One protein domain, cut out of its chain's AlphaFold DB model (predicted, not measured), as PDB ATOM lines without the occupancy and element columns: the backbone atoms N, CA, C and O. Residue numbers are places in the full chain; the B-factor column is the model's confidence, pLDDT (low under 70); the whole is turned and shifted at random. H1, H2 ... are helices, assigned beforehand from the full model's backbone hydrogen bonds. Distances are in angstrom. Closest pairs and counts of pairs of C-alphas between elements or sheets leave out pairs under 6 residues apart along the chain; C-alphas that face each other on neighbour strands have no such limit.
ATOM      1  N   ASN A   4     -13.016  18.140 267.004       91.31
ATOM      2  CA  ASN A   4     -11.931  17.340 266.429       91.31
ATOM      3  C   ASN A   4     -11.769  17.515 264.908       91.31
ATOM      4  O   ASN A   4     -10.651  17.410 264.411       91.31
ATOM      5  N   GLU A   5     -12.844  17.783 264.162       93.00
ATOM      6  CA  GLU A   5     -12.764  18.044 262.718       93.00
ATOM      7  C   GLU A   5     -12.113  19.403 262.455       93.00
ATOM      8  O   GLU A   5     -11.272  19.536 261.569       93.00
ATOM      9  N   VAL A   6     -12.453  20.398 263.275       91.88
ATOM     10  CA  VAL A   6     -11.855  21.735 263.220       91.88
ATOM     11  C   VAL A   6     -10.357  21.666 263.534       91.88
ATOM     12  O   VAL A   6      -9.539  22.195 262.778       91.88
ATOM     13  N   VAL A   7      -9.975  20.944 264.592       91.25
ATOM     14  CA  VAL A   7      -8.563  20.707 264.936       91.25
ATOM     15  C   VAL A   7      -7.833  19.975 263.807       91.25
ATOM     16  O   VAL A   7      -6.732  20.383 263.430       91.25
ATOM     17  N   ALA A   8      -8.441  18.942 263.220       93.25
ATOM     18  CA  ALA A   8      -7.844  18.204 262.109       93.25
ATOM     19  C   ALA A   8      -7.582  19.100 260.886       93.25
ATOM     20  O   ALA A   8      -6.532  18.979 260.254       93.25
ATOM     21  N   ILE A   9      -8.482  20.039 260.583       93.88
ATOM     22  CA  ILE A   9      -8.298  21.006 259.493       93.88
ATOM     23  C   ILE A   9      -7.134  21.953 259.777       93.88
ATOM     24  O   ILE A   9      -6.292  22.149 258.902       93.88
ATOM     25  N   TYR A  10      -7.038  22.510 260.987       91.25
ATOM     26  CA  TYR A  10      -5.914  23.379 261.342       91.25
ATOM     27  C   TYR A  10      -4.571  22.648 261.253       91.25
ATOM     28  O   TYR A  10      -3.607  23.194 260.712       91.25
ATOM     29  N   VAL A  11      -4.518  21.395 261.711       91.31
ATOM     30  CA  VAL A  11      -3.324  20.548 261.592       91.31
ATOM     31  C   VAL A  11      -2.985  20.282 260.123       91.31
ATOM     32  O   VAL A  11      -1.831  20.445 259.728       91.31
ATOM     33  N   ALA A  12      -3.971  19.942 259.289       91.31
ATOM     34  CA  ALA A  12      -3.760  19.710 257.861       91.31
ATOM     35  C   ALA A  12      -3.229  20.962 257.140       91.31
ATOM     36  O   ALA A  12      -2.272  20.865 256.373       91.31
ATOM     37  N   ILE A  13      -3.785  22.145 257.426       91.31
ATOM     38  CA  ILE A  13      -3.313  23.423 256.869       91.31
ATOM     39  C   ILE A  13      -1.868  23.705 257.300       91.31
ATOM     40  O   ILE A  13      -1.050  24.095 256.467       91.31
ATOM     41  N   GLY A  14      -1.530  23.470 258.573       87.75
ATOM     42  CA  GLY A  14      -0.167  23.630 259.085       87.75
ATOM     43  C   GLY A  14       0.837  22.701 258.398       87.75
ATOM     44  O   GLY A  14       1.909  23.147 257.986       87.75
ATOM     45  N   ILE A  15       0.472  21.430 258.201       84.56
ATOM     46  CA  ILE A  15       1.299  20.446 257.489       84.56
ATOM     47  C   ILE A  15       1.509  20.874 256.035       84.56
ATOM     48  O   ILE A  15       2.639  20.882 255.552       84.56
ATOM     49  N   VAL A  16       0.445  21.276 255.337       86.38
ATOM     50  CA  VAL A  16       0.544  21.757 253.954       86.38
ATOM     51  C   VAL A  16       1.453  22.987 253.887       86.38
ATOM     52  O   VAL A  16       2.420  22.978 253.131       86.38
ATOM     53  N   GLY A  17       1.227  23.999 254.728       84.12
ATOM     54  CA  GLY A  17       2.075  25.193 254.805       84.12
ATOM     55  C   GLY A  17       3.551  24.871 255.058       84.12
ATOM     56  O   GLY A  17       4.427  25.457 254.420       84.12
ATOM     57  N   PHE A  18       3.833  23.881 255.910       81.81
ATOM     58  CA  PHE A  18       5.188  23.386 256.148       81.81
ATOM     59  C   PHE A  18       5.825  22.813 254.877       81.81
ATOM     60  O   PHE A  18       6.959  23.158 254.566       81.81
ATOM     61  N   PHE A  19       5.114  22.013 254.081       77.44
ATOM     62  CA  PHE A  19       5.641  21.528 252.797       77.44
ATOM     63  C   PHE A  19       5.841  22.653 251.771       77.44
ATOM     64  O   PHE A  19       6.843  22.657 251.053       77.44
ATOM     65  N   PHE A  20       4.943  23.643 251.736       79.81
ATOM     66  CA  PHE A  20       5.102  24.835 250.895       79.81
ATOM     67  C   PHE A  20       6.339  25.659 251.288       79.81
ATOM     68  O   PHE A  20       7.004  26.220 250.415       79.81
ATOM     69  N   TYR A  21       6.721  25.663 252.567       74.12
ATOM     70  CA  TYR A  21       7.949  26.303 253.043       74.12
ATOM     71  C   TYR A  21       9.222  25.701 252.414       74.12
ATOM     72  O   TYR A  21      10.222  26.399 252.260       74.12
ATOM     73  N   PHE A  22       9.185  24.448 251.939       73.88
ATOM     74  CA  PHE A  22      10.303  23.803 251.232       73.88
ATOM     75  C   PHE A  22      10.334  24.053 249.715       73.88
ATOM     76  O   PHE A  22      11.289  23.626 249.059       73.88
ATOM     77  N   ILE A  23       9.373  24.787 249.138       78.81
ATOM     78  CA  ILE A  23       9.385  25.155 247.706       78.81
ATOM     79  C   ILE A  23      10.704  25.803 247.260       78.81
ATOM     80  O   ILE A  23      11.227  25.380 246.228       78.81
ATOM     81  N   PRO A  24      11.305  26.762 247.992       70.19
ATOM     82  CA  PRO A  24      12.574  27.368 247.588       70.19
ATOM     83  C   PRO A  24      13.698  26.330 247.464       70.19
ATOM     84  O   PRO A  24      14.508  26.393 246.538       70.19
ATOM     85  N   SER A  25      13.708  25.336 248.357       72.50
ATOM     86  CA  SER A  25      14.672  24.234 248.352       72.50
ATOM     87  C   SER A  25      14.463  23.303 247.154       72.50
ATOM     88  O   SER A  25      15.429  22.894 246.509       72.50
ATOM     89  N   ILE A  26      13.203  23.018 246.806       73.56
ATOM     90  CA  ILE A  26      12.831  22.215 245.632       73.56
ATOM     91  C   ILE A  26      13.204  22.953 244.335       73.56
ATOM     92  O   ILE A  26      13.814  22.374 243.436       73.56
ATOM     93  N   VAL A  27      12.916  24.253 244.241       77.94
ATOM     94  CA  VAL A  27      13.283  25.091 243.087       77.94
ATOM     95  C   VAL A  27      14.803  25.172 242.923       77.94
ATOM     96  O   VAL A  27      15.306  25.081 241.800       77.94
ATOM     97  N   ALA A  28      15.552  25.288 244.023       72.25
ATOM     98  CA  ALA A  28      17.012  25.244 243.994       72.25
ATOM     99  C   ALA A  28      17.529  23.900 243.458       72.25
ATOM    100  O   ALA A  28      18.415  23.900 242.597       72.25
ATOM    101  N   TYR A  29      16.938  22.782 243.903       69.62
ATOM    102  CA  TYR A  29      17.245  21.426 243.434       69.62
ATOM    103  C   TYR A  29      17.049  21.276 241.921       69.62
ATOM    104  O   TYR A  29      17.973  20.869 241.213       69.62
ATOM    105  N   PHE A  30      15.897  21.700 241.391       72.19
ATOM    106  CA  PHE A  30      15.626  21.644 239.949       72.19
ATOM    107  C   PHE A  30      16.552  22.539 239.117       72.19
ATOM    108  O   PHE A  30      16.866  22.207 237.975       72.19
ATOM    109  N   ARG A  31      17.046  23.646 239.683       77.31
ATOM    110  CA  ARG A  31      17.988  24.548 239.002       77.31
ATOM    111  C   ARG A  31      19.444  24.059 238.986       77.31
ATOM    112  O   ARG A  31      20.287  24.781 238.458       77.31
ATOM    113  N   LYS A  32      19.762  22.872 239.535       64.81
ATOM    114  CA  LYS A  32      21.130  22.299 239.611       64.81
ATOM    115  C   LYS A  32      22.188  23.295 240.120       64.81
ATOM    116  O   LYS A  32      23.349  23.258 239.714       64.81
ATOM    117  N   GLN A  33      21.788  24.211 240.999       64.81
ATOM    118  CA  GLN A  33      22.697  25.192 241.585       64.81
ATOM    119  C   GLN A  33      23.706  24.466 242.484       64.81
ATOM    120  O   GLN A  33      23.319  23.662 243.322       64.81
ATOM    121  N   LYS A  34      25.009  24.758 242.383       68.00
ATOM    122  CA  LYS A  34      26.019  24.125 243.262       68.00
ATOM    123  C   LYS A  34      25.735  24.351 244.759       68.00
ATOM    124  O   LYS A  34      26.144  23.550 245.589       68.00
ATOM    125  N   ASN A  35      24.962  25.390 245.082       69.12
ATOM    126  CA  ASN A  35      24.617  25.797 246.441       69.12
ATOM    127  C   ASN A  35      23.231  25.310 246.913       69.12
ATOM    128  O   ASN A  35      22.701  25.861 247.877       69.12
ATOM    129  N   VAL A  36      22.628  24.292 246.274       70.25
ATOM    130  CA  VAL A  36      21.329  23.720 246.707       70.25
ATOM    131  C   VAL A  36      21.353  23.332 248.184       70.25
ATOM    132  O   VAL A  36      20.414  23.643 248.911       70.25
ATOM    133  N   LEU A  37      22.448  22.711 248.637       72.75
ATOM    134  CA  LEU A  37      22.610  22.309 250.032       72.75
ATOM    135  C   LEU A  37      22.578  23.525 250.969       72.75
ATOM    136  O   LEU A  37      21.935  23.486 252.009       72.75
ATOM    137  N   SER A  38      23.208  24.632 250.564       75.31
ATOM    138  CA  SER A  38      23.239  25.869 251.346       75.31
ATOM    139  C   SER A  38      21.853  26.505 251.452       75.31
ATOM    140  O   SER A  38      21.480  26.961 252.525       75.31
ATOM    141  N   ILE A  39      21.067  26.496 250.370       75.88
ATOM    142  CA  ILE A  39      19.688  27.014 250.364       75.88
ATOM    143  C   ILE A  39      18.777  26.118 251.210       75.88
ATOM    144  O   ILE A  39      17.973  26.626 251.984       75.88
ATOM    145  N   PHE A  40      18.932  24.796 251.112       77.62
ATOM    146  CA  PHE A  40      18.170  23.843 251.917       77.62
ATOM    147  C   PHE A  40      18.448  24.006 253.415       77.62
ATOM    148  O   PHE A  40      17.508  24.120 254.198       77.62
ATOM    149  N   VAL A  41      19.725  24.070 253.799       76.88
ATOM    150  CA  VAL A  41      20.153  24.280 255.189       76.88
ATOM    151  C   VAL A  41      19.663  25.639 255.689       76.88
ATOM    152  O   VAL A  41      19.047  25.703 256.744       76.88
ATOM    153  N   MET A  42      19.837  26.712 254.913       75.88
ATOM    154  CA  MET A  42      19.352  28.048 255.278       75.88
ATOM    155  C   MET A  42      17.838  28.052 255.528       75.88
ATOM    156  O   MET A  42      17.391  28.597 256.528       75.88
ATOM    157  N   ASN A  43      17.058  27.405 254.658       74.06
ATOM    158  CA  ASN A  43      15.605  27.331 254.780       74.06
ATOM    159  C   ASN A  43      15.188  26.473 255.991       74.06
ATOM    160  O   ASN A  43      14.362  26.891 256.791       74.06
ATOM    161  N   PHE A  44      15.829  25.320 256.209       78.06
ATOM    162  CA  PHE A  44      15.569  24.465 257.374       78.06
ATOM    163  C   PHE A  44      15.874  25.174 258.701       78.06
ATOM    164  O   PHE A  44      15.044  25.180 259.611       78.06
ATOM    165  N   PHE A  45      17.036  25.821 258.805       77.88
ATOM    166  CA  PHE A  45      17.439  26.530 260.018       77.88
ATOM    167  C   PHE A  45      16.652  27.825 260.237       77.88
ATOM    168  O   PHE A  45      16.338  28.127 261.384       77.88
ATOM    169  N   LEU A  46      16.281  28.566 259.184       73.75
ATOM    170  CA  LEU A  46      15.410  29.742 259.317       73.75
ATOM    171  C   LEU A  46      14.018  29.360 259.831       73.75
ATOM    172  O   LEU A  46      13.513  30.015 260.742       73.75
ATOM    173  N   GLY A  47      13.426  28.283 259.308       69.12
ATOM    174  CA  GLY A  47      12.125  27.799 259.776       69.12
ATOM    175  C   GLY A  47      12.184  27.296 261.218       69.12
ATOM    176  O   GLY A  47      11.295  27.574 262.021       69.12
ATOM    177  N   TRP A  48      13.274  26.613 261.574       74.50
ATOM    178  CA  TRP A  48      13.496  26.090 262.921       74.50
ATOM    179  C   TRP A  48      13.848  27.177 263.951       74.50
ATOM    180  O   TRP A  48      13.522  27.042 265.132       74.50
ATOM    181  N   MET A  49      14.466  28.283 263.525       77.31
ATOM    182  CA  MET A  49      14.845  29.391 264.412       77.31
ATOM    183  C   MET A  49      13.621  30.027 265.078       77.31
ATOM    184  O   MET A  49      13.657  30.325 266.272       77.31
ATOM    185  N   VAL A  50      12.513  30.154 264.343       77.69
ATOM    186  CA  VAL A  50      11.254  30.692 264.877       77.69
ATOM    187  C   VAL A  50      10.688  29.787 265.976       77.69
ATOM    188  O   VAL A  50      10.238  30.286 267.005       77.69
ATOM    189  N   ILE A  51      10.773  28.462 265.818       81.50
ATOM    190  CA  ILE A  51      10.304  27.493 266.824       81.50
ATOM    191  C   ILE A  51      11.097  27.642 268.129       81.50
ATOM    192  O   ILE A  51      10.505  27.713 269.208       81.50
ATOM    193  N   GLY A  52      12.427  27.744 268.041       82.19
ATOM    194  CA  GLY A  52      13.282  27.950 269.214       82.19
ATOM    195  C   GLY A  52      12.952  29.240 269.973       82.19
ATOM    196  O   GLY A  52      12.918  29.246 271.203       82.19
ATOM    197  N   TRP A  53      12.639  30.318 269.251       86.69
ATOM    198  CA  TRP A  53      12.247  31.598 269.846       86.69
ATOM    199  C   TRP A  53      10.882  31.530 270.530       86.69
ATOM    200  O   TRP A  53      10.728  32.054 271.631       86.69
ATOM    201  N   VAL A  54       9.904  30.848 269.926       87.12
ATOM    202  CA  VAL A  54       8.580  30.646 270.536       87.12
ATOM    203  C   VAL A  54       8.699  29.865 271.844       87.12
ATOM    204  O   VAL A  54       8.114  30.269 272.846       87.12
ATOM    205  N   ILE A  55       9.498  28.794 271.880       89.88
ATOM    206  CA  ILE A  55       9.740  28.019 273.110       89.88
ATOM    207  C   ILE A  55      10.393  28.895 274.188       89.88
ATOM    208  O   ILE A  55       9.962  28.868 275.341       89.88
ATOM    209  N   ALA A  56      11.397  29.696 273.822       89.31
ATOM    210  CA  ALA A  56      12.063  30.606 274.751       89.31
ATOM    211  C   ALA A  56      11.108  31.676 275.306       89.31
ATOM    212  O   ALA A  56      11.143  31.952 276.502       89.31
ATOM    213  N   LEU A  57      10.218  32.233 274.477       88.88
ATOM    214  CA  LEU A  57       9.186  33.177 274.918       88.88
ATOM    215  C   LEU A  57       8.175  32.519 275.858       88.88
ATOM    216  O   LEU A  57       7.849  33.096 276.889       88.88
ATOM    217  N   VAL A  58       7.716  31.303 275.550       90.94
ATOM    218  CA  VAL A  58       6.836  30.538 276.450       90.94
ATOM    219  C   VAL A  58       7.516  30.302 277.798       90.94
ATOM    220  O   VAL A  58       6.861  30.386 278.833       90.94
ATOM    221  N   TRP A  59       8.821  30.031 277.806       89.62
ATOM    222  CA  TRP A  59       9.577  29.886 279.047       89.62
ATOM    223  C   TRP A  59       9.727  31.222 279.785       89.62
ATOM    224  O   TRP A  59       9.474  31.278 280.981       89.62
ATOM    225  N   ALA A  60      10.059  32.309 279.090       86.69
ATOM    226  CA  ALA A  60      10.191  33.636 279.695       86.69
ATOM    227  C   ALA A  60       8.873  34.161 280.290       86.69
ATOM    228  O   ALA A  60       8.892  34.879 281.283       86.69
ATOM    229  N   LEU A  61       7.738  33.795 279.690       87.44
ATOM    230  CA  LEU A  61       6.398  34.182 280.140       87.44
ATOM    231  C   LEU A  61       5.814  33.238 281.201       87.44
ATOM    232  O   LEU A  61       4.744  33.520 281.741       87.44
ATOM    233  N   ARG A  62       6.468  32.109 281.505       83.12
ATOM    234  CA  ARG A  62       6.079  31.274 282.644       83.12
ATOM    235  C   ARG A  62       6.481  31.986 283.931       83.12
ATOM    236  O   ARG A  62       7.638  31.950 284.333       83.12
TER     237      ARG A  62
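AT A GLANCE: This is residues 4 to 62 of the 74 residues of an uncharacterized protein of Leptospirillum ferriphilum (UniProt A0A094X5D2). The domain is a flat, open V: the long helix H3 makes one arm, H1 followed by the short H2 makes the other, and the two arms part away from the end where H2 folds back on H3 as a helical hairpin. The far parts of both arms, residues 4 to 17 and 48 to 62, stand free. The printed part has 59 residues with three named helices, H1, H2, H3 along the chain, and no named strand; its class is all helix. It is only just loose, close to extended, with a radius of gyration of the C-alphas of 15.3 A, and spans 44 by 32 by 8 A.

IN THESE COORDINATES: H3, residues 36 to 60, measures 36.2 A from first to last C-alpha and ends at C-alpha 60 (10.191, 33.636, 279.695). H2 is residues 23 to 30, 10.6 A. H1, residues 4 to 21, measures 25.6 A and begins at C-alpha 4 (-11.931, 17.340, 266.429).

HOW THE PARTS SIT: H3 touches H2 with residues 36 to 43 alone; their closest C-alphas, of Ser 25 and Phe 40, are 5.0 A apart. This hairpin has a shallow tilt of 18 degrees, opposite ways. H1 and H3 are close but not clearly touching, with the closest C-alphas, of Tyr 21 and Asn 43, 7.9 A apart. They run opposite ways at a steep tilt of 42 degrees. H1 and H2 meet only through their link. Every O i to N i+4 pair is within hydrogen-bond range in H1 and H2, and 19 of 21 in H3.

THE WHOLE: The C-alphas farthest apart, of Lys 32 and Arg 62, are 46.5 A apart. The printed part has no cut, and both links are tight. Mean pLDDT of the printed part is 80.5; residues 29, 32 to 35 and 47 are under 70.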